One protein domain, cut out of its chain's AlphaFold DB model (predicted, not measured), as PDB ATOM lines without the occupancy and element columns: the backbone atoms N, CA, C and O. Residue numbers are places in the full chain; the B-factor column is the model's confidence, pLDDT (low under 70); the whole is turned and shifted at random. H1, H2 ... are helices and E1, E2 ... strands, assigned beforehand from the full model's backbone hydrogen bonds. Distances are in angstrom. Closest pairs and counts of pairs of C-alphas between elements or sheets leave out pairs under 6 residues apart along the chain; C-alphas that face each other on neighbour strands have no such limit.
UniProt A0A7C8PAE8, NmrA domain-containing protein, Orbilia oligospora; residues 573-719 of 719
ATOM      1  N   HIS A 573     116.934 112.449  77.528       98.31
ATOM      2  CA  HIS A 573     116.500 112.038  78.862       98.31
ATOM      3  C   HIS A 573     116.996 110.620  79.164       98.31
ATOM      4  O   HIS A 573     116.758 109.706  78.371       98.31
ATOM      5  N   LEU A 574     117.685 110.440  80.294       97.94
ATOM      6  CA  LEU A 574     118.145 109.133  80.756       97.94
ATOM      7  C   LEU A 574     117.803 108.921  82.229       97.94
ATOM      8  O   LEU A 574     118.152 109.735  83.081       97.94
ATOM      9  N   GLU A 575     117.188 107.780  82.516       95.56
ATOM     10  CA  GLU A 575     116.919 107.303  83.868       95.56
ATOM     11  C   GLU A 575     117.650 105.975  84.109       95.56
ATOM     12  O   GLU A 575     117.529 105.039  83.314       95.56
ATOM     13  N   ASN A 576     118.371 105.871  85.225       91.56
ATOM     14  CA  ASN A 576     119.038 104.647  85.657       91.56
ATOM     15  C   ASN A 576     118.876 104.438  87.164       91.56
ATOM     16  O   ASN A 576     119.559 105.075  87.969       91.56
ATOM     17  N   ARG A 577     117.945 103.558  87.542       88.06
ATOM     18  CA  ARG A 577     117.583 103.339  88.940       88.06
ATOM     19  C   ARG A 577     117.943 101.947  89.417       88.06
ATOM     20  O   ARG A 577     118.112 101.013  88.641       88.06
ATOM     21  N   TYR A 578     117.930 101.784  90.729       81.50
ATOM     22  CA  TYR A 578     118.200 100.512  91.371       81.50
ATOM     23  C   TYR A 578     117.120 100.158  92.402       81.50
ATOM     24  O   TYR A 578     116.322 101.003  92.817       81.50
ATOM     25  N   THR A 579     117.054  98.884  92.783       72.06
ATOM     26  CA  THR A 579     116.073  98.373  93.756       72.06
ATOM     27  C   THR A 579     116.693  98.345  95.157       72.06
ATOM     28  O   THR A 579     117.754  97.760  95.347       72.06
ATOM     29  N   GLU A 580     116.036  98.961  96.143       54.56
ATOM     30  CA  GLU A 580     116.645  99.382  97.424       54.56
ATOM     31  C   GLU A 580     116.911  98.248  98.451       54.56
ATOM     32  O   GLU A 580     117.232  98.528  99.602       54.56
ATOM     33  N   HIS A 581     116.759  96.955  98.125       49.91
ATOM     34  CA  HIS A 581     116.525  95.929  99.169       49.91
ATOM     35  C   HIS A 581     117.383  94.655  99.182       49.91
ATOM     36  O   HIS A 581     117.004  93.716  99.879       49.91
ATOM     37  N   GLN A 582     118.556  94.586  98.541       48.50
ATOM     38  CA  GLN A 582     119.474  93.452  98.773       48.50
ATOM     39  C   GLN A 582     120.947  93.883  98.840       48.50
ATOM     40  O   GLN A 582     121.629  94.035  97.833       48.50
ATOM     41  N   PHE A 583     121.460  94.052 100.060       49.47
ATOM     42  CA  PHE A 583     122.900  94.017 100.331       49.47
ATOM     43  C   PHE A 583     123.376  92.559 100.370       49.47
ATOM     44  O   PHE A 583     122.689  91.741 100.974       49.47
ATOM     45  N   PHE A 584     124.549  92.263  99.779       47.09
ATOM     46  CA  PHE A 584     125.642  91.442 100.359       47.09
ATOM     47  C   PHE A 584     126.749  91.009  99.381       47.09
ATOM     48  O   PHE A 584     127.658  90.301  99.822       47.09
ATOM     49  N   LEU A 585     126.726  91.434  98.114       40.81
ATOM     50  CA  LEU A 585     127.673  90.921  97.113       40.81
ATOM     51  C   LEU A 585     128.658  91.922  96.503       40.81
ATOM     52  O   LEU A 585     129.644  91.477  95.932       40.81
ATOM     53  N   SER A 586     128.483  93.231  96.677       47.34
ATOM     54  CA  SER A 586     129.487  94.206  96.244       47.34
ATOM     55  C   SER A 586     130.030  94.988  97.434       47.34
ATOM     56  O   SER A 586     129.309  95.332  98.376       47.34
ATOM     57  N   ASP A 587     131.318  95.320  97.386       52.34
ATOM     58  CA  ASP A 587     131.963  96.277  98.288       52.34
ATOM     59  C   ASP A 587     131.435  97.718  98.096       52.34
ATOM     60  O   ASP A 587     132.102  98.680  98.460       52.34
ATOM     61  N   LEU A 588     130.246  97.892  97.512       56.72
ATOM     62  CA  LEU A 588     129.603  99.155  97.177       56.72
ATOM     63  C   LEU A 588     128.145  99.120  97.644       56.72
ATOM     64  O   LEU A 588     127.441  98.127  97.495       56.72
ATOM     65  N   SER A 589     127.673 100.225  98.214       64.25
ATOM     66  CA  SER A 589     126.282 100.363  98.671       64.25
ATOM     67  C   SER A 589     125.347 100.822  97.542       64.25
ATOM     68  O   SER A 589     124.618 101.794  97.707       64.25
ATOM     69  N   GLY A 590     125.444 100.189  96.374       73.38
ATOM     70  CA  GLY A 590     124.816 100.632  95.129       73.38
ATOM     71  C   GLY A 590     125.645 100.233  93.907       73.38
ATOM     72  O   GLY A 590     126.660  99.546  94.042       73.38
ATOM     73  N   TRP A 591     125.240 100.678  92.715       79.19
ATOM     74  CA  TRP A 591     126.049 100.491  91.504       79.19
ATOM     75  C   TRP A 591     127.209 101.494  91.450       79.19
ATOM     76  O   TRP A 591     127.135 102.590  92.014       79.19
ATOM     77  N   SER A 592     128.304 101.120  90.783       80.75
ATOM     78  CA  SER A 592     129.532 101.921  90.768       80.75
ATOM     79  C   SER A 592     129.327 103.307  90.153       80.75
ATOM     80  O   SER A 592     129.114 103.458  88.947       80.75
ATOM     81  N   ALA A 593     129.476 104.351  90.969       84.00
ATOM     82  CA  ALA A 593     129.286 105.737  90.551       84.00
ATOM     83  C   ALA A 593     130.277 106.185  89.455       84.00
ATOM     84  O   ALA A 593     130.069 107.216  88.815       84.00
ATOM     85  N   LYS A 594     131.338 105.416  89.165       82.38
ATOM     86  CA  LYS A 594     132.312 105.739  88.108       82.38
ATOM     87  C   LYS A 594     131.675 105.937  86.725       82.38
ATOM     88  O   LYS A 594     132.245 106.636  85.886       82.38
ATOM     89  N   TYR A 595     130.504 105.342  86.485       87.75
ATOM     90  CA  TYR A 595     129.770 105.483  85.226       87.75
ATOM     91  C   TYR A 595     128.946 106.780  85.136       87.75
ATOM     92  O   TYR A 595     128.463 107.115  84.057       87.75
ATOM     93  N   ILE A 596     128.844 107.570  86.211       91.00
ATOM     94  CA  ILE A 596     128.148 108.866  86.201       91.00
ATOM     95  C   ILE A 596     128.807 109.838  85.217       91.00
ATOM     96  O   ILE A 596     128.116 110.483  84.435       91.00
ATOM     97  N   ALA A 597     130.138 109.923  85.200       90.62
ATOM     98  CA  ALA A 597     130.854 110.826  84.296       90.62
ATOM     99  C   ALA A 597     130.577 110.542  82.807       90.62
ATOM    100  O   ALA A 597     130.165 111.458  82.094       90.62
ATOM    101  N   PRO A 598     130.753 109.302  82.306       91.50
ATOM    102  CA  PRO A 598     130.428 108.999  80.919       91.50
ATOM    103  C   PRO A 598     128.936 109.177  80.600       91.50
ATOM    104  O   PRO A 598     128.641 109.575  79.475       91.50
ATOM    105  N   LEU A 599     128.015 108.976  81.555       94.38
ATOM    106  CA  LEU A 599     126.590 109.293  81.369       94.38
ATOM    107  C   LEU A 599     126.354 110.801  81.206       94.38
ATOM    108  O   LEU A 599     125.734 111.223  80.235       94.38
ATOM    109  N   LEU A 600     126.907 111.624  82.102       95.19
ATOM    110  CA  LEU A 600     126.807 113.087  82.040       95.19
ATOM    111  C   LEU A 600     127.368 113.665  80.734       95.19
ATOM    112  O   LEU A 600     126.931 114.725  80.289       95.19
ATOM    113  N   LEU A 601     128.345 112.995  80.126       94.50
ATOM    114  CA  LEU A 601     129.017 113.442  78.906       94.50
ATOM    115  C   LEU A 601     128.368 112.924  77.613       94.50
ATOM    116  O   LEU A 601     128.911 113.140  76.523       94.50
ATOM    117  N   LEU A 602     127.197 112.284  77.703       95.94
ATOM    118  CA  LEU A 602     126.423 111.915  76.523       95.94
ATOM    119  C   LEU A 602     126.112 113.161  75.662       95.94
ATOM    120  O   LEU A 602     125.718 114.203  76.192       95.94
ATOM    121  N   PRO A 603     126.258 113.097  74.321       95.12
ATOM    122  CA  PRO A 603     126.378 114.300  73.485       95.12
ATOM    123  C   PRO A 603     125.155 115.222  73.451       95.12
ATOM    124  O   PRO A 603     125.296 116.402  73.105       95.12
ATOM    125  N   SER A 604     123.974 114.674  73.744       96.69
ATOM    126  CA  SER A 604     122.681 115.360  73.658       96.69
ATOM    127  C   SER A 604     121.895 115.320  74.970       96.69
ATOM    128  O   SER A 604     120.761 115.785  74.986       96.69
ATOM    129  N   LEU A 605     122.472 114.777  76.048       98.00
ATOM    130  CA  LEU A 605     121.747 114.554  77.294       98.00
ATOM    131  C   LEU A 605     121.437 115.883  77.987       98.00
ATOM    132  O   LEU A 605     122.342 116.678  78.242       98.00
ATOM    133  N   GLU A 606     120.160 116.107  78.290       98.25
ATOM    134  CA  GLU A 606     119.660 117.301  78.978       98.25
ATOM    135  C   GLU A 606     119.173 116.977  80.395       98.25
ATOM    136  O   GLU A 606     119.342 117.800  81.293       98.25
ATOM    137  N   THR A 607     118.635 115.776  80.613       98.50
ATOM    138  CA  THR A 607     118.141 115.327  81.918       98.50
ATOM    139  C   THR A 607     118.727 113.967  82.270       98.50
ATOM    140  O   THR A 607     118.625 113.024  81.483       98.50
ATOM    141  N   LEU A 608     119.316 113.870  83.462       98.06
ATOM    142  CA  LEU A 608     119.829 112.627  84.029       98.06
ATOM    143  C   LEU A 608     119.202 112.380  85.398       98.06
ATOM    144  O   LEU A 608     119.319 113.212  86.297       98.06
ATOM    145  N   GLU A 609     118.602 111.208  85.568       97.38
ATOM    146  CA  GLU A 609     118.122 110.724  86.856       97.38
ATOM    147  C   GLU A 609     118.790 109.403  87.213       97.38
ATOM    148  O   GLU A 609     118.740 108.440  86.443       97.38
ATOM    149  N   ILE A 610     119.424 109.363  88.383       93.31
ATOM    150  CA  ILE A 610     120.116 108.178  88.871       93.31
ATOM    151  C   ILE A 610     119.793 107.876  90.325       93.31
ATOM    152  O   ILE A 610     119.685 108.780  91.150       93.31
ATOM    153  N   GLU A 611     119.689 106.589  90.645       89.69
ATOM    154  CA  GLU A 611     119.296 106.120  91.974       89.69
ATOM    155  C   GLU A 611     120.203 104.985  92.487       89.69
ATOM    156  O   GLU A 611     120.642 104.148  91.695       89.69
ATOM    157  N   CYS A 612     120.495 104.985  93.795       84.38
ATOM    158  CA  CYS A 612     121.335 104.019  94.527       84.38
ATOM    159  C   CYS A 612     122.715 103.759  93.886       84.38
ATOM    160  O   CYS A 612     123.066 102.627  93.541       84.38
ATOM    161  N   HIS A 613     123.508 104.814  93.725       83.88
ATOM    162  CA  HIS A 613     124.879 104.772  93.205       83.88
ATOM    163  C   HIS A 613     125.894 104.964  94.340       83.88
ATOM    164  O   HIS A 613     125.594 105.636  95.326       83.88
ATOM    165  N   ALA A 614     127.104 104.408  94.225       80.56
ATOM    166  CA  ALA A 614     128.083 104.490  95.307       80.56
ATOM    167  C   ALA A 614     129.549 104.578  94.853       80.56
ATOM    168  O   ALA A 614     129.959 103.950  93.875       80.56
ATOM    169  N   THR A 615     130.350 105.314  95.630       79.00
ATOM    170  CA  THR A 615     131.827 105.242  95.663       79.00
ATOM    171  C   THR A 615     132.355 104.647  96.975       79.00
ATOM    172  O   THR A 615     133.565 104.443  97.119       79.00
ATOM    173  N   ILE A 616     131.461 104.374  97.937       68.94
ATOM    174  CA  ILE A 616     131.767 103.900  99.295       68.94
ATOM    175  C   ILE A 616     131.033 102.572  99.592       68.94
ATOM    176  O   ILE A 616     129.849 102.402  99.273       68.94
ATOM    177  N   GLY A 617     131.740 101.628 100.223       61.34
ATOM    178  CA  GLY A 617     131.247 100.300 100.612       61.34
ATOM    179  C   GLY A 617     130.634 100.176 102.005       61.34
ATOM    180  O   GLY A 617     130.915 100.980 102.883       61.34
ATOM    181  N   GLY A 618     129.801  99.143 102.211       52.25
ATOM    182  CA  GLY A 618     128.988  98.971 103.429       52.25
ATOM    183  C   GLY A 618     129.440  97.912 104.453       52.25
ATOM    184  O   GLY A 618     128.829  97.829 105.513       52.25
ATOM    185  N   ARG A 619     130.454  97.072 104.180       45.91
ATOM    186  CA  ARG A 619     130.856  95.974 105.102       45.91
ATOM    187  C   ARG A 619     132.281  96.040 105.643       45.91
ATOM    188  O   ARG A 619     132.610  95.316 106.579       45.91
ATOM    189  N   ARG A 620     133.136  96.878 105.070       43.12
ATOM    190  CA  ARG A 620     134.507  97.105 105.530       43.12
ATOM    191  C   ARG A 620     134.805  98.570 105.271       43.12
ATOM    192  O   ARG A 620     134.719  98.986 104.120       43.12
ATOM    193  N   ASP A 621     135.198  99.315 106.295       45.00
ATOM    194  CA  ASP A 621     135.588 100.736 106.250       45.00
ATOM    195  C   ASP A 621     136.870 100.996 105.411       45.00
ATOM    196  O   ASP A 621     137.750 101.762 105.799       45.00
ATOM    197  N   LYS A 622     137.067 100.266 104.305       44.50
ATOM    198  CA  LYS A 622     138.341 100.106 103.592       44.50
ATOM    199  C   LYS A 622     138.259 100.285 102.077       44.50
ATOM    200  O   LYS A 622     139.315 100.419 101.466       44.50
ATOM    201  N   LEU A 623     137.073 100.285 101.464       51.94
ATOM    202  CA  LEU A 623     136.948 100.397 100.008       51.94
ATOM    203  C   LEU A 623     136.286 101.707  99.611       51.94
ATOM    204  O   LEU A 623     135.127 101.986  99.916       51.94
ATOM    205  N   HIS A 624     137.094 102.519  98.941       61.34
ATOM    206  CA  HIS A 624     136.715 103.804  98.412       61.34
ATOM    207  C   HIS A 624     137.207 103.921  96.977       61.34
ATOM    208  O   HIS A 624     138.413 103.854  96.725       61.34
ATOM    209  N   TYR A 625     136.281 104.158  96.061       68.62
ATOM    210  CA  TYR A 625     136.563 104.345  94.645       68.62
ATOM    211  C   TYR A 625     136.166 105.769  94.254       68.62
ATOM    212  O   TYR A 625     135.063 105.965  93.750       68.62
ATOM    213  N   PRO A 626     137.011 106.779  94.544       71.19
ATOM    214  CA  PRO A 626     136.669 108.164  94.252       71.19
ATOM    215  C   PRO A 626     136.408 108.365  92.757       71.19
ATOM    216  O   PRO A 626     137.033 107.732  91.900       71.19
ATOM    217  N   LEU A 627     135.505 109.287  92.442       77.56
ATOM    218  CA  LEU A 627     135.216 109.710  91.083       77.56
ATOM    219  C   LEU A 627     136.398 110.499  90.514       77.56
ATOM    220  O   LEU A 627     136.630 111.661  90.842       77.56
ATOM    221  N   TYR A 628     137.131 109.896  89.579       69.56
ATOM    222  CA  TYR A 628     138.268 110.532  88.901       69.56
ATOM    223  C   TYR A 628     137.849 111.481  87.759       69.56
ATOM    224  O   TYR A 628     138.474 111.518  86.704       69.56
ATOM    225  N   ILE A 629     136.784 112.261  87.945       67.19
ATOM    226  CA  ILE A 629     136.174 113.099  86.896       67.19
ATOM    227  C   ILE A 629     137.019 114.330  86.492       67.19
ATOM    228  O   ILE A 629     136.999 114.681  85.312       67.19
ATOM    229  N   PRO A 630     137.854 114.948  87.356       54.91
ATOM    230  CA  PRO A 630     138.791 115.986  86.902       54.91
ATOM    231  C   PRO A 630     140.145 115.438  86.393       54.91
ATOM    232  O   PRO A 630     141.024 116.209  85.980       54.91
ATOM    233  N   PHE A 631     140.336 114.113  86.400       62.62
ATOM    234  CA  PHE A 631     141.546 113.433  85.929       62.62
ATOM    235  C   PHE A 631     141.299 112.738  84.570       62.62
ATOM    236  O   PHE A 631     140.167 112.602  84.112       62.62
ATOM    237  N   GLU A 632     142.370 112.397  83.849       62.41
ATOM    238  CA  GLU A 632     142.311 111.765  82.514       62.41
ATOM    239  C   GLU A 632     141.557 110.429  82.618       62.41
ATOM    240  O   GLU A 632     142.048 109.544  83.322       62.41
ATOM    241  N   PRO A 633     140.345 110.296  82.032       73.31
ATOM    242  CA  PRO A 633     140.018 110.628  80.635       73.31
ATOM    243  C   PRO A 633     138.982 111.752  80.397       73.31
ATOM    244  O   PRO A 633     138.637 112.015  79.247       73.31
ATOM    245  N   TYR A 634     138.460 112.415  81.436       82.38
ATOM    246  CA  TYR A 634     137.332 113.365  81.291       82.38
ATOM    247  C   TYR A 634     137.725 114.843  81.389       82.38
ATOM    248  O   TYR A 634     136.894 115.742  81.246       82.38
ATOM    249  N   ARG A 635     139.013 115.106  81.614       81.25
ATOM    250  CA  ARG A 635     139.555 116.450  81.794       81.25
ATOM    251  C   ARG A 635     139.174 117.377  80.632       81.25
ATOM    252  O   ARG A 635     139.457 117.102  79.472       81.25
ATOM    253  N   GLY A 636     138.593 118.529  80.974       81.75
ATOM    254  CA  GLY A 636     138.229 119.577  80.014       81.75
ATOM    255  C   GLY A 636     136.936 119.316  79.239       81.75
ATOM    256  O   GLY A 636     136.504 120.191  78.490       81.75
ATOM    257  N   LEU A 637     136.297 118.159  79.429       88.50
ATOM    258  CA  LEU A 637     134.978 117.878  78.876       88.50
ATOM    259  C   LEU A 637     133.892 118.509  79.746       88.50
ATOM    260  O   LEU A 637     134.057 118.660  80.957       88.50
ATOM    261  N   LYS A 638     132.783 118.888  79.111       89.75
ATOM    262  CA  LYS A 638     131.656 119.558  79.761       89.75
ATOM    263  C   LYS A 638     130.348 118.894  79.367       89.75
ATOM    264  O   LYS A 638     130.104 118.632  78.188       89.75
ATOM    265  N   SER A 639     129.533 118.624  80.375       94.44
ATOM    266  CA  SER A 639     128.187 118.093  80.242       94.44
ATOM    267  C   SER A 639     127.228 119.172  79.740       94.44
ATOM    268  O   SER A 639     127.385 120.361  80.032       94.44
ATOM    269  N   LYS A 640     126.214 118.732  78.992       95.00
ATOM    270  CA  LYS A 640     125.075 119.554  78.561       95.00
ATOM    271  C   LYS A 640     123.835 119.357  79.434       95.00
ATOM    272  O   LYS A 640     122.799 119.948  79.140       95.00
ATOM    273  N   VAL A 641     123.942 118.532  80.475       97.88
ATOM    274  CA  VAL A 641     122.836 118.233  81.382       97.88
ATOM    275  C   VAL A 641     122.398 119.518  82.077       97.88
ATOM    276  O   VAL A 641     123.206 120.222  82.679       97.88
ATOM    277  N   LYS A 642     121.103 119.808  81.968       98.38
ATOM    278  CA  LYS A 642     120.406 120.942  82.581       98.38
ATOM    279  C   LYS A 642     119.675 120.527  83.850       98.38
ATOM    280  O   LYS A 642     119.525 121.347  84.749       98.38
ATOM    281  N   GLN A 643     119.238 119.273  83.941       98.50
ATOM    282  CA  GLN A 643     118.563 118.742  85.118       98.50
ATOM    283  C   GLN A 643     119.233 117.454  85.592       98.50
ATOM    284  O   GLN A 643     119.329 116.485  84.838       98.50
ATOM    285  N   LEU A 644     119.671 117.449  86.849       98.31
ATOM    286  CA  LEU A 644     120.321 116.309  87.482       98.31
ATOM    287  C   LEU A 644     119.567 115.920  88.754       98.31
ATOM    288  O   LEU A 644     119.439 116.734  89.668       98.31
ATOM    289  N   ASN A 645     119.122 114.667  88.804       97.44
ATOM    290  CA  ASN A 645     118.487 114.064  89.970       97.44
ATOM    291  C   ASN A 645     119.397 112.943  90.504       97.44
ATOM    292  O   ASN A 645     119.617 111.942  89.818       97.44
ATOM    293  N   LEU A 646     119.929 113.116  91.716       93.94
ATOM    294  CA  LEU A 646     120.740 112.128  92.430       93.94
ATOM    295  C   LEU A 646     119.933 111.577  93.609       93.94
ATOM    296  O   LEU A 646     119.647 112.306  94.552       93.94
ATOM    297  N   ILE A 647     119.568 110.300  93.567       90.75
ATOM    298  CA  ILE A 647     118.688 109.679  94.564       90.75
ATOM    299  C   ILE A 647     119.460 108.566  95.282       90.75
ATOM    300  O   ILE A 647     120.111 107.740  94.640       90.75
ATOM    301  N   ASP A 648     119.433 108.563  96.611       85.31
ATOM    302  CA  ASP A 648     120.029 107.549  97.490       85.31
ATOM    303  C   ASP A 648     121.491 107.211  97.157       85.31
ATOM    304  O   ASP A 648     121.939 106.067  97.229       85.31
ATOM    305  N   GLY A 649     122.253 108.235  96.760       83.38
ATOM    306  CA  GLY A 649     123.671 108.118  96.439       83.38
ATOM    307  C   GLY A 649     124.556 108.048  97.685       83.38
ATOM    308  O   GLY A 649     124.515 108.945  98.529       83.38
ATOM    309  N   ARG A 650     125.427 107.034  97.771       81.31
ATOM    310  CA  ARG A 650     126.475 106.911  98.804       81.31
ATOM    311  C   ARG A 650     127.841 107.307  98.248       81.31
ATOM    312  O   ARG A 650     128.634 106.464  97.817       81.31
ATOM    313  N   MET A 651     128.105 108.607  98.257       83.81
ATOM    314  CA  MET A 651     129.322 109.207  97.711       83.81
ATOM    315  C   MET A 651     130.034 110.092  98.732       83.81
ATOM    316  O   MET A 651     129.419 110.568  99.686       83.81
ATOM    317  N   ARG A 652     131.330 110.328  98.521       83.94
ATOM    318  CA  ARG A 652     132.108 111.284  99.315       83.94
ATOM    319  C   ARG A 652     131.792 112.715  98.885       83.94
ATOM    320  O   ARG A 652     131.316 112.937  97.775       83.94
ATOM    321  N   LEU A 653     132.128 113.697  99.719       86.69
ATOM    322  CA  LEU A 653     131.971 115.113  99.363       86.69
ATOM    323  C   LEU A 653     132.753 115.480  98.095       86.69
ATOM    324  O   LEU A 653     132.223 116.164  97.222       86.69
ATOM    325  N   GLU A 654     133.963 114.941  97.935       86.88
ATOM    326  CA  GLU A 654     134.805 115.200  96.763       86.88
ATOM    327  C   GLU A 654     134.212 114.628  95.465       86.88
ATOM    328  O   GLU A 654     134.518 115.109  94.375       86.88
ATOM    329  N   ASP A 655     133.354 113.611  95.562       88.31
ATOM    330  CA  ASP A 655     132.670 113.036  94.403       88.31
ATOM    331  C   ASP A 655     131.564 113.974  93.896       88.31
ATOM    332  O   ASP A 655     131.380 114.118  92.684       88.31
ATOM    333  N   TYR A 656     130.873 114.676  94.804       91.81
ATOM    334  CA  TYR A 656     129.940 115.740  94.431       91.81
ATOM    335  C   TYR A 656     130.677 116.900  93.749       91.81
ATOM    336  O   TYR A 656     130.212 117.376  92.715       91.81
ATOM    337  N   ASP A 657     131.859 117.292  94.242       90.50
ATOM    338  CA  ASP A 657     132.701 118.305  93.585       90.50
ATOM    339  C   ASP A 657     133.140 117.868  92.185       90.50
ATOM    340  O   ASP A 657     133.117 118.644  91.226       90.50
ATOM    341  N   ALA A 658     133.534 116.601  92.054       90.25
ATOM    342  CA  ALA A 658     133.925 115.995  90.794       90.25
ATOM    343  C   ALA A 658     132.777 116.055  89.767       90.25
ATOM    344  O   ALA A 658     133.003 116.478  88.629       90.25
ATOM    345  N   ILE A 659     131.547 115.720  90.168       93.38
ATOM    346  CA  ILE A 659     130.348 115.849  89.324       93.38
ATOM    347  C   ILE A 659     130.054 117.323  89.003       93.38
ATOM    348  O   ILE A 659     129.839 117.673  87.837       93.38
ATOM    349  N   ALA A 660     130.090 118.205  90.003       93.38
ATOM    350  CA  ALA A 660     129.876 119.640  89.827       93.38
ATOM    351  C   ALA A 660     130.843 120.232  88.782       93.38
ATOM    352  O   ALA A 660     130.427 120.967  87.887       93.38
ATOM    353  N   SER A 661     132.113 119.817  88.805       91.19
ATOM    354  CA  SER A 661     133.176 120.349  87.937       91.19
ATOM    355  C   SER A 661     132.981 120.140  86.425       91.19
ATOM    356  O   SER A 661     133.583 120.852  85.608       91.19
ATOM    357  N   ILE A 662     132.138 119.182  86.025       91.69
ATOM    358  CA  ILE A 662     131.830 118.906  84.613       91.69
ATOM    359  C   ILE A 662     130.411 119.304  84.216       91.69
ATOM    360  O   ILE A 662     130.087 119.231  83.033       91.69
ATOM    361  N   THR A 663     129.570 119.740  85.154       93.94
ATOM    362  CA  THR A 663     128.136 119.982  84.921       93.94
ATOM    363  C   THR A 663     127.777 121.422  84.593       93.94
ATOM    364  O   THR A 663     126.603 121.712  84.659       93.94
ATOM    365  N   GLU A 664     128.713 122.277  84.153       88.50
ATOM    366  CA  GLU A 664     128.597 123.753  83.960       88.50
ATOM    367  C   GLU A 664     127.361 124.321  83.208       88.50
ATOM    368  O   GLU A 664     127.223 125.540  83.080       88.50
ATOM    369  N   SER A 665     126.487 123.468  82.671       94.62
ATOM    370  CA  SER A 665     125.209 123.826  82.041       94.62
ATOM    371  C   SER A 665     123.991 123.570  82.944       94.62
ATOM    372  O   SER A 665     122.862 123.700  82.469       94.62
ATOM    373  N   LEU A 666     124.185 123.182  84.210       97.81
ATOM    374  CA  LEU A 666     123.100 122.747  85.084       97.81
ATOM    375  C   LEU A 666     122.171 123.919  85.419       97.81
ATOM    376  O   LEU A 666     122.624 125.010  85.754       97.81
ATOM    377  N   GLU A 667     120.866 123.691  85.339       98.19
ATOM    378  CA  GLU A 667     119.811 124.656  85.661       98.19
ATOM    379  C   GLU A 667     118.983 124.215  86.873       98.19
ATOM    380  O   GLU A 667     118.413 125.064  87.560       98.19
ATOM    381  N   HIS A 668     118.918 122.905  87.130       98.31
ATOM    382  CA  HIS A 668     118.163 122.273  88.208       98.31
ATOM    383  C   HIS A 668     118.952 121.105  88.812       98.31
ATOM    384  O   HIS A 668     119.444 120.239  88.083       98.31
ATOM    385  N   LEU A 669     119.031 121.067  90.142       98.12
ATOM    386  CA  LEU A 669     119.663 119.990  90.899       98.12
ATOM    387  C   LEU A 669     118.708 119.501  91.986       98.12
ATOM    388  O   LEU A 669     118.317 120.282  92.853       98.12
ATOM    389  N   GLN A 670     118.386 118.212  91.959       97.69
ATOM    390  CA  GLN A 670     117.712 117.519  93.050       97.69
ATOM    391  C   GLN A 670     118.652 116.449  93.594       97.69
ATOM    392  O   GLN A 670     119.153 115.609  92.845       97.69
ATOM    393  N   ILE A 671     118.860 116.455  94.902       94.94
ATOM    394  CA  ILE A 671     119.527 115.381  95.623       94.94
ATOM    395  C   ILE A 671     118.565 114.893  96.704       94.94
ATOM    396  O   ILE A 671     117.968 115.691  97.425       94.94
ATOM    397  N   TYR A 672     118.380 113.587  96.800       90.44
ATOM    398  CA  TYR A 672     117.548 112.973  97.826       90.44
ATOM    399  C   TYR A 672     118.307 111.820  98.473       90.44
ATOM    400  O   TYR A 672     118.939 111.029  97.774       90.44
ATOM    401  N   HIS A 673     118.234 111.729  99.796       83.88
ATOM    402  CA  HIS A 673     118.800 110.663 100.610       83.88
ATOM    403  C   HIS A 673     117.720 110.131 101.557       83.88
ATOM    404  O   HIS A 673     117.178 110.879 102.369       83.88
ATOM    405  N   SER A 674     117.430 108.836 101.484       71.81
ATOM    406  CA  SER A 674     116.556 108.135 102.417       71.81
ATOM    407  C   SER A 674     117.246 107.921 103.772       71.81
ATOM    408  O   SER A 674     118.477 107.837 103.863       71.81
ATOM    409  N   ASP A 675     116.449 107.789 104.841       58.12
ATOM    410  CA  ASP A 675     116.919 107.618 106.232       58.12
ATOM    411  C   ASP A 675     117.867 106.413 106.426       58.12
ATOM    412  O   ASP A 675     118.598 106.326 107.411       58.12
ATOM    413  N   VAL A 676     117.864 105.461 105.487       53.25
ATOM    414  CA  VAL A 676     118.673 104.231 105.513       53.25
ATOM    415  C   VAL A 676     120.101 104.479 104.995       53.25
ATOM    416  O   VAL A 676     121.007 103.656 105.192       53.25
ATOM    417  N   HIS A 677     120.335 105.609 104.320       53.56
ATOM    418  CA  HIS A 677     121.517 105.803 103.492       53.56
ATOM    419  C   HIS A 677     122.407 107.003 103.823       53.56
ATOM    420  O   HIS A 677     123.475 107.043 103.208       53.56
ATOM    421  N   ASN A 678     122.107 107.890 104.794       57.78
ATOM    422  CA  ASN A 678     123.098 108.919 105.145       57.78
ATOM    423  C   ASN A 678     123.109 109.551 106.551       57.78
ATOM    424  O   ASN A 678     122.085 109.777 107.184       57.78
ATOM    425  N   GLU A 679     124.342 109.917 106.931       65.00
ATOM    426  CA  GLU A 679     124.800 110.675 108.105       65.00
ATOM    427  C   GLU A 679     125.333 112.077 107.690       65.00
ATOM    428  O   GLU A 679     126.266 112.591 108.305       65.00
ATOM    429  N   LEU A 680     124.822 112.691 106.606       79.06
ATOM    430  CA  LEU A 680     125.280 114.025 106.166       79.06
ATOM    431  C   LEU A 680     124.816 115.104 107.150       79.06
ATOM    432  O   LEU A 680     123.632 115.198 107.470       79.06
ATOM    433  N   SER A 681     125.749 115.938 107.606       86.50
ATOM    434  CA  SER A 681     125.431 117.085 108.458       86.50
ATOM    435  C   SER A 681     124.891 118.261 107.640       86.50
ATOM    436  O   SER A 681     125.166 118.371 106.447       86.50
ATOM    437  N   ASP A 682     124.211 119.215 108.285       86.06
ATOM    438  CA  ASP A 682     123.741 120.447 107.622       86.06
ATOM    439  C   ASP A 682     124.872 121.197 106.888       86.06
ATOM    440  O   ASP A 682     124.662 121.785 105.826       86.06
ATOM    441  N   LYS A 683     126.105 121.121 107.413       89.56
ATOM    442  CA  LYS A 683     127.299 121.703 106.779       89.56
ATOM    443  C   LYS A 683     127.685 120.996 105.486       89.56
ATOM    444  O   LYS A 683     128.163 121.650 104.564       89.56
ATOM    445  N   ASP A 684     127.493 119.685 105.426       90.31
ATOM    446  CA  ASP A 684     127.781 118.886 104.238       90.31
ATOM    447  C   ASP A 684     126.766 119.192 103.132       90.31
ATOM    448  O   ASP A 684     127.148 119.368 101.976       90.31
ATOM    449  N   LEU A 685     125.483 119.350 103.489       91.25
ATOM    450  CA  LEU A 685     124.439 119.784 102.552       91.25
ATOM    451  C   LEU A 685     124.771 121.164 101.971       91.25
ATOM    452  O   LEU A 685     124.741 121.352 100.751       91.25
ATOM    453  N   ALA A 686     125.163 122.103 102.839       92.06
ATOM    454  CA  ALA A 686     125.573 123.436 102.424       92.06
ATOM    455  C   ALA A 686     126.812 123.402 101.508       92.06
ATOM    456  O   ALA A 686     126.835 124.062 100.466       92.06
ATOM    457  N   TYR A 687     127.816 122.588 101.845       94.25
ATOM    458  CA  TYR A 687     129.013 122.396 101.025       94.25
ATOM    459  C   TYR A 687     128.671 121.899  99.614       94.25
ATOM    460  O   TYR A 687     129.134 122.470  98.625       94.25
ATOM    461  N   ILE A 688     127.820 120.873  99.509       94.62
ATOM    462  CA  ILE A 688     127.395 120.310  98.221       94.62
ATOM    463  C   ILE A 688     126.670 121.377  97.390       94.62
ATOM    464  O   ILE A 688     127.015 121.588  96.224       94.62
ATOM    465  N   ALA A 689     125.703 122.087  97.980       95.88
ATOM    466  CA  ALA A 689     124.964 123.144  97.290       95.88
ATOM    467  C   ALA A 689     125.892 124.267  96.792       95.88
ATOM    468  O   ALA A 689     125.785 124.689  95.635       95.88
ATOM    469  N   ALA A 690     126.835 124.707  97.629       95.25
ATOM    470  CA  ALA A 690     127.823 125.721  97.279       95.25
ATOM    471  C   ALA A 690     128.737 125.261  96.133       95.25
ATOM    472  O   ALA A 690     128.980 126.024  95.197       95.25
ATOM    473  N   SER A 691     129.192 124.005  96.150       95.12
ATOM    474  CA  SER A 691     130.042 123.442  95.099       95.12
ATOM    475  C   SER A 691     129.341 123.409  93.738       95.12
ATOM    476  O   SER A 691     129.851 123.954  92.753       95.12
ATOM    477  N   PHE A 692     128.116 122.876  93.671       96.38
ATOM    478  CA  PHE A 692     127.344 122.879  92.425       96.38
ATOM    479  C   PHE A 692     127.042 124.293  91.935       96.38
ATOM    480  O   PHE A 692     127.159 124.553  90.735       96.38
ATOM    481  N   ARG A 693     126.712 125.220  92.844       95.81
ATOM    482  CA  ARG A 693     126.509 126.635  92.508       95.81
ATOM    483  C   ARG A 693     127.778 127.277  91.949       95.81
ATOM    484  O   ARG A 693     127.678 128.020  90.975       95.81
ATOM    485  N   LEU A 694     128.943 126.987  92.527       94.50
ATOM    486  CA  LEU A 694     130.237 127.536  92.115       94.50
ATOM    487  C   LEU A 694     130.576 127.156  90.670       94.50
ATOM    488  O   LEU A 694     130.907 128.026  89.866       94.50
ATOM    489  N   TYR A 695     130.451 125.876  90.313       93.44
ATOM    490  CA  TYR A 695     130.745 125.415  88.950       93.44
ATOM    491  C   TYR A 695     129.653 125.779  87.930       93.44
ATOM    492  O   TYR A 695     129.913 125.786  86.729       93.44
ATOM    493  N   ASN A 696     128.452 126.145  88.388       95.31
ATOM    494  CA  ASN A 696     127.296 126.494  87.554       95.31
ATOM    495  C   ASN A 696     126.811 127.933  87.775       95.31
ATOM    496  O   ASN A 696     125.616 128.230  87.685       95.31
ATOM    497  N   GLU A 697     127.730 128.855  88.067       92.81
ATOM    498  CA  GLU A 697     127.401 130.209  88.531       92.81
ATOM    499  C   GLU A 697     126.463 130.977  87.573       92.81
ATOM    500  O   GLU A 697     125.659 131.817  87.988       92.81
ATOM    501  N   ARG A 698     126.511 130.667  86.274       93.50
ATOM    502  CA  ARG A 698     125.702 131.340  85.249       93.50
ATOM    503  C   ARG A 698     124.307 130.748  85.056       93.50
ATOM    504  O   ARG A 698     123.451 131.449  84.522       93.50
ATOM    505  N   THR A 699     124.080 129.498  85.451       96.00
ATOM    506  CA  THR A 699     122.895 128.717  85.050       96.00
ATOM    507  C   THR A 699     122.092 128.167  86.234       96.00
ATOM    508  O   THR A 699     120.866 128.110  86.142       96.00
ATOM    509  N   LEU A 700     122.729 127.851  87.369       97.12
ATOM    510  CA  LEU A 700     122.087 127.189  88.514       97.12
ATOM    511  C   LEU A 700     121.891 128.134  89.705       97.12
ATOM    512  O   LEU A 700     122.819 128.353  90.476       97.12
ATOM    513  N   ALA A 701     120.698 128.692  89.896       94.88
ATOM    514  CA  ALA A 701     120.396 129.504  91.080       94.88
ATOM    515  C   ALA A 701     120.186 128.640  92.344       94.88
ATOM    516  O   ALA A 701     119.696 127.518  92.242       94.88
ATOM    517  N   LEU A 702     120.481 129.175  93.540       94.19
ATOM    518  CA  LEU A 702     120.324 128.444  94.816       94.19
ATOM    519  C   LEU A 702     118.893 127.947  95.067       94.19
ATOM    520  O   LEU A 702     118.703 126.871  95.620       94.19
ATOM    521  N   ASN A 703     117.876 128.682  94.609       94.31
ATOM    522  CA  ASN A 703     116.469 128.274  94.714       94.31
ATOM    523  C   ASN A 703     116.056 127.179  93.707       94.31
ATOM    524  O   ASN A 703     114.878 126.839  93.617       94.31
ATOM    525  N   ARG A 704     117.004 126.675  92.910       96.94
ATOM    526  CA  ARG A 704     116.853 125.526  92.007       96.94
ATOM    527  C   ARG A 704     117.736 124.340  92.412       96.94
ATOM    528  O   ARG A 704     117.838 123.378  91.652       96.94
ATOM    529  N   ILE A 705     118.374 124.432  93.578       97.50
ATOM    530  CA  ILE A 705     119.087 123.342  94.235       97.50
ATOM    531  C   ILE A 705     118.203 122.864  95.380       97.50
ATOM    532  O   ILE A 705     117.840 123.663  96.239       97.50
ATOM    533  N   PHE A 706     117.874 121.580  95.390       96.75
ATOM    534  CA  PHE A 706     117.097 120.943  96.445       96.75
ATOM    535  C   PHE A 706     117.869 119.733  96.952       96.75
ATOM    536  O   PHE A 706     118.261 118.880  96.155       96.75
ATOM    537  N   ILE A 707     118.106 119.662  98.262       93.81
ATOM    538  CA  ILE A 707     118.709 118.492  98.909       93.81
ATOM    539  C   ILE A 707     117.779 118.061 100.042       93.81
ATOM    540  O   ILE A 707     117.519 118.858 100.939       93.81
ATOM    541  N   ASN A 708     117.241 116.839  99.982       89.50
ATOM    542  CA  ASN A 708     116.208 116.338 100.908       89.50
ATOM    543  C   ASN A 708     115.009 117.292 101.027       89.50
ATOM    544  O   ASN A 708     114.537 117.594 102.120       89.50
ATOM    545  N   ASP A 709     114.569 117.816  99.879       89.06
ATOM    546  CA  ASP A 709     113.499 118.814  99.739       89.06
ATOM    547  C   ASP A 709     113.766 120.175 100.412       89.06
ATOM    548  O   ASP A 709     112.912 121.062 100.375       89.06
ATOM    549  N   ILE A 710     114.971 120.392 100.948       91.25
ATOM    550  CA  ILE A 710     115.422 121.685 101.468       91.25
ATOM    551  C   ILE A 710     115.999 122.500 100.301       91.25
ATOM    552  O   ILE A 710     116.942 122.039  99.646       91.25
ATOM    553  N   PRO A 711     115.477 123.706 100.006       93.94
ATOM    554  CA  PRO A 711     116.036 124.561  98.966       93.94
ATOM    555  C   PRO A 711     117.385 125.149  99.404       93.94
ATOM    556  O   PRO A 711     117.566 125.534 100.558       93.94
ATOM    557  N   GLY A 712     118.321 125.318  98.468       92.12
ATOM    558  CA  GLY A 712     119.668 125.835  98.748       92.12
ATOM    559  C   GLY A 712     119.702 127.241  99.366       92.12
ATOM    560  O   GLY A 712     120.694 127.612  99.979       92.12
ATOM    561  N   THR A 713     118.621 128.020  99.253       92.44
ATOM    562  CA  THR A 713     118.464 129.329  99.917       92.44
ATOM    563  C   THR A 713     118.211 129.244 101.423       92.44
ATOM    564  O   THR A 713     118.311 130.260 102.105       92.44
ATOM    565  N   GLU A 714     117.834 128.073 101.938       91.31
ATOM    566  CA  GLU A 714     117.542 127.840 103.360       91.31
ATOM    567  C   GLU A 714     118.687 127.118 104.089       91.31
ATOM    568  O   GLU A 714     118.627 126.933 105.302       91.31
ATOM    569  N   MET A 715     119.751 126.739 103.373       90.62
ATOM    570  CA  MET A 715     120.909 126.043 103.937       90.62
ATOM    571  C   MET A 715     121.909 127.034 104.548       90.62
ATOM    572  O   MET A 715     122.429 127.930 103.879       90.62
ATOM    573  N   GLU A 716     122.200 126.867 105.837       85.25
ATOM    574  CA  GLU A 716     123.084 127.763 106.584       85.25
ATOM    575  C   GLU A 716     124.557 127.584 106.156       85.25
ATOM    576  O   GLU A 716     125.123 126.500 106.274       85.25
ATOM    577  N   GLY A 717     125.193 128.661 105.673       78.69
ATOM    578  CA  GLY A 717     126.606 128.662 105.259       78.69
ATOM    579  C   GLY A 717     126.881 128.358 103.778       78.69
ATOM    580  O   GLY A 717     128.021 128.034 103.450       78.69
ATOM    581  N   VAL A 718     125.863 128.437 102.906       80.69
ATOM    582  CA  VAL A 718     125.996 128.239 101.443       80.69
ATOM    583  C   VAL A 718     126.523 129.462 100.684       80.69
ATOM    584  O   VAL A 718     127.256 129.288  99.710       80.69
ATOM    585  N   GLU A 719     126.116 130.675 101.078       67.81
ATOM    586  CA  GLU A 719     126.672 131.940 100.552       67.81
ATOM    587  C   GLU A 719     128.098 132.172 101.061       67.81
ATOM    588  O   GLU A 719     128.939 132.619 100.243       67.81
TER     589      GLU A 719
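What this domain is: This is residues 573 to 719 of the 719 residues of the protein "NmrA domain-containing protein" of Orbilia oligospora (UniProt A0A7C8PAE8). With little regular structure, a wall of five parallel strands, E1 to E5 in order, has H1 and H3 over one face, the other bare; H2 lies beside H3. The 147 residues hold strand-helix-strand units with right-handed crossovers, E1 H1 E2, E3 H2 E4 and E4 H3 E5. Mixed in class, the whole is compact, radius of gyration of the C-alphas 14.5 A, spans 42 by 34 by 26 A.

How they stand to each other: N 574 of E1, residues 573 to 578, and O 607 of E2, residues 607 to 611, are within hydrogen-bond range, 3.0 A. H1, residues 593 to 600, is on the sheet; H2, residues 653 to 660, touches H3, residues 682 to 695, closest at the C-alphas of Ala 660 and Phe 692, 4.9 A.

Where its parts are: C-alpha 573, where E1 begins, is at (116.500, 112.038, 78.862); E3 is residues 643 to 647, E4 is residues 668 to 672, and E5 is residues 705 to 707, with C-alpha 707 at (118.709, 118.492, 98.909).

The domain as a whole: The printed part has no cut, links E1 to H1 and E2 to E3 are long, and 31 residues have pLDDT under 70.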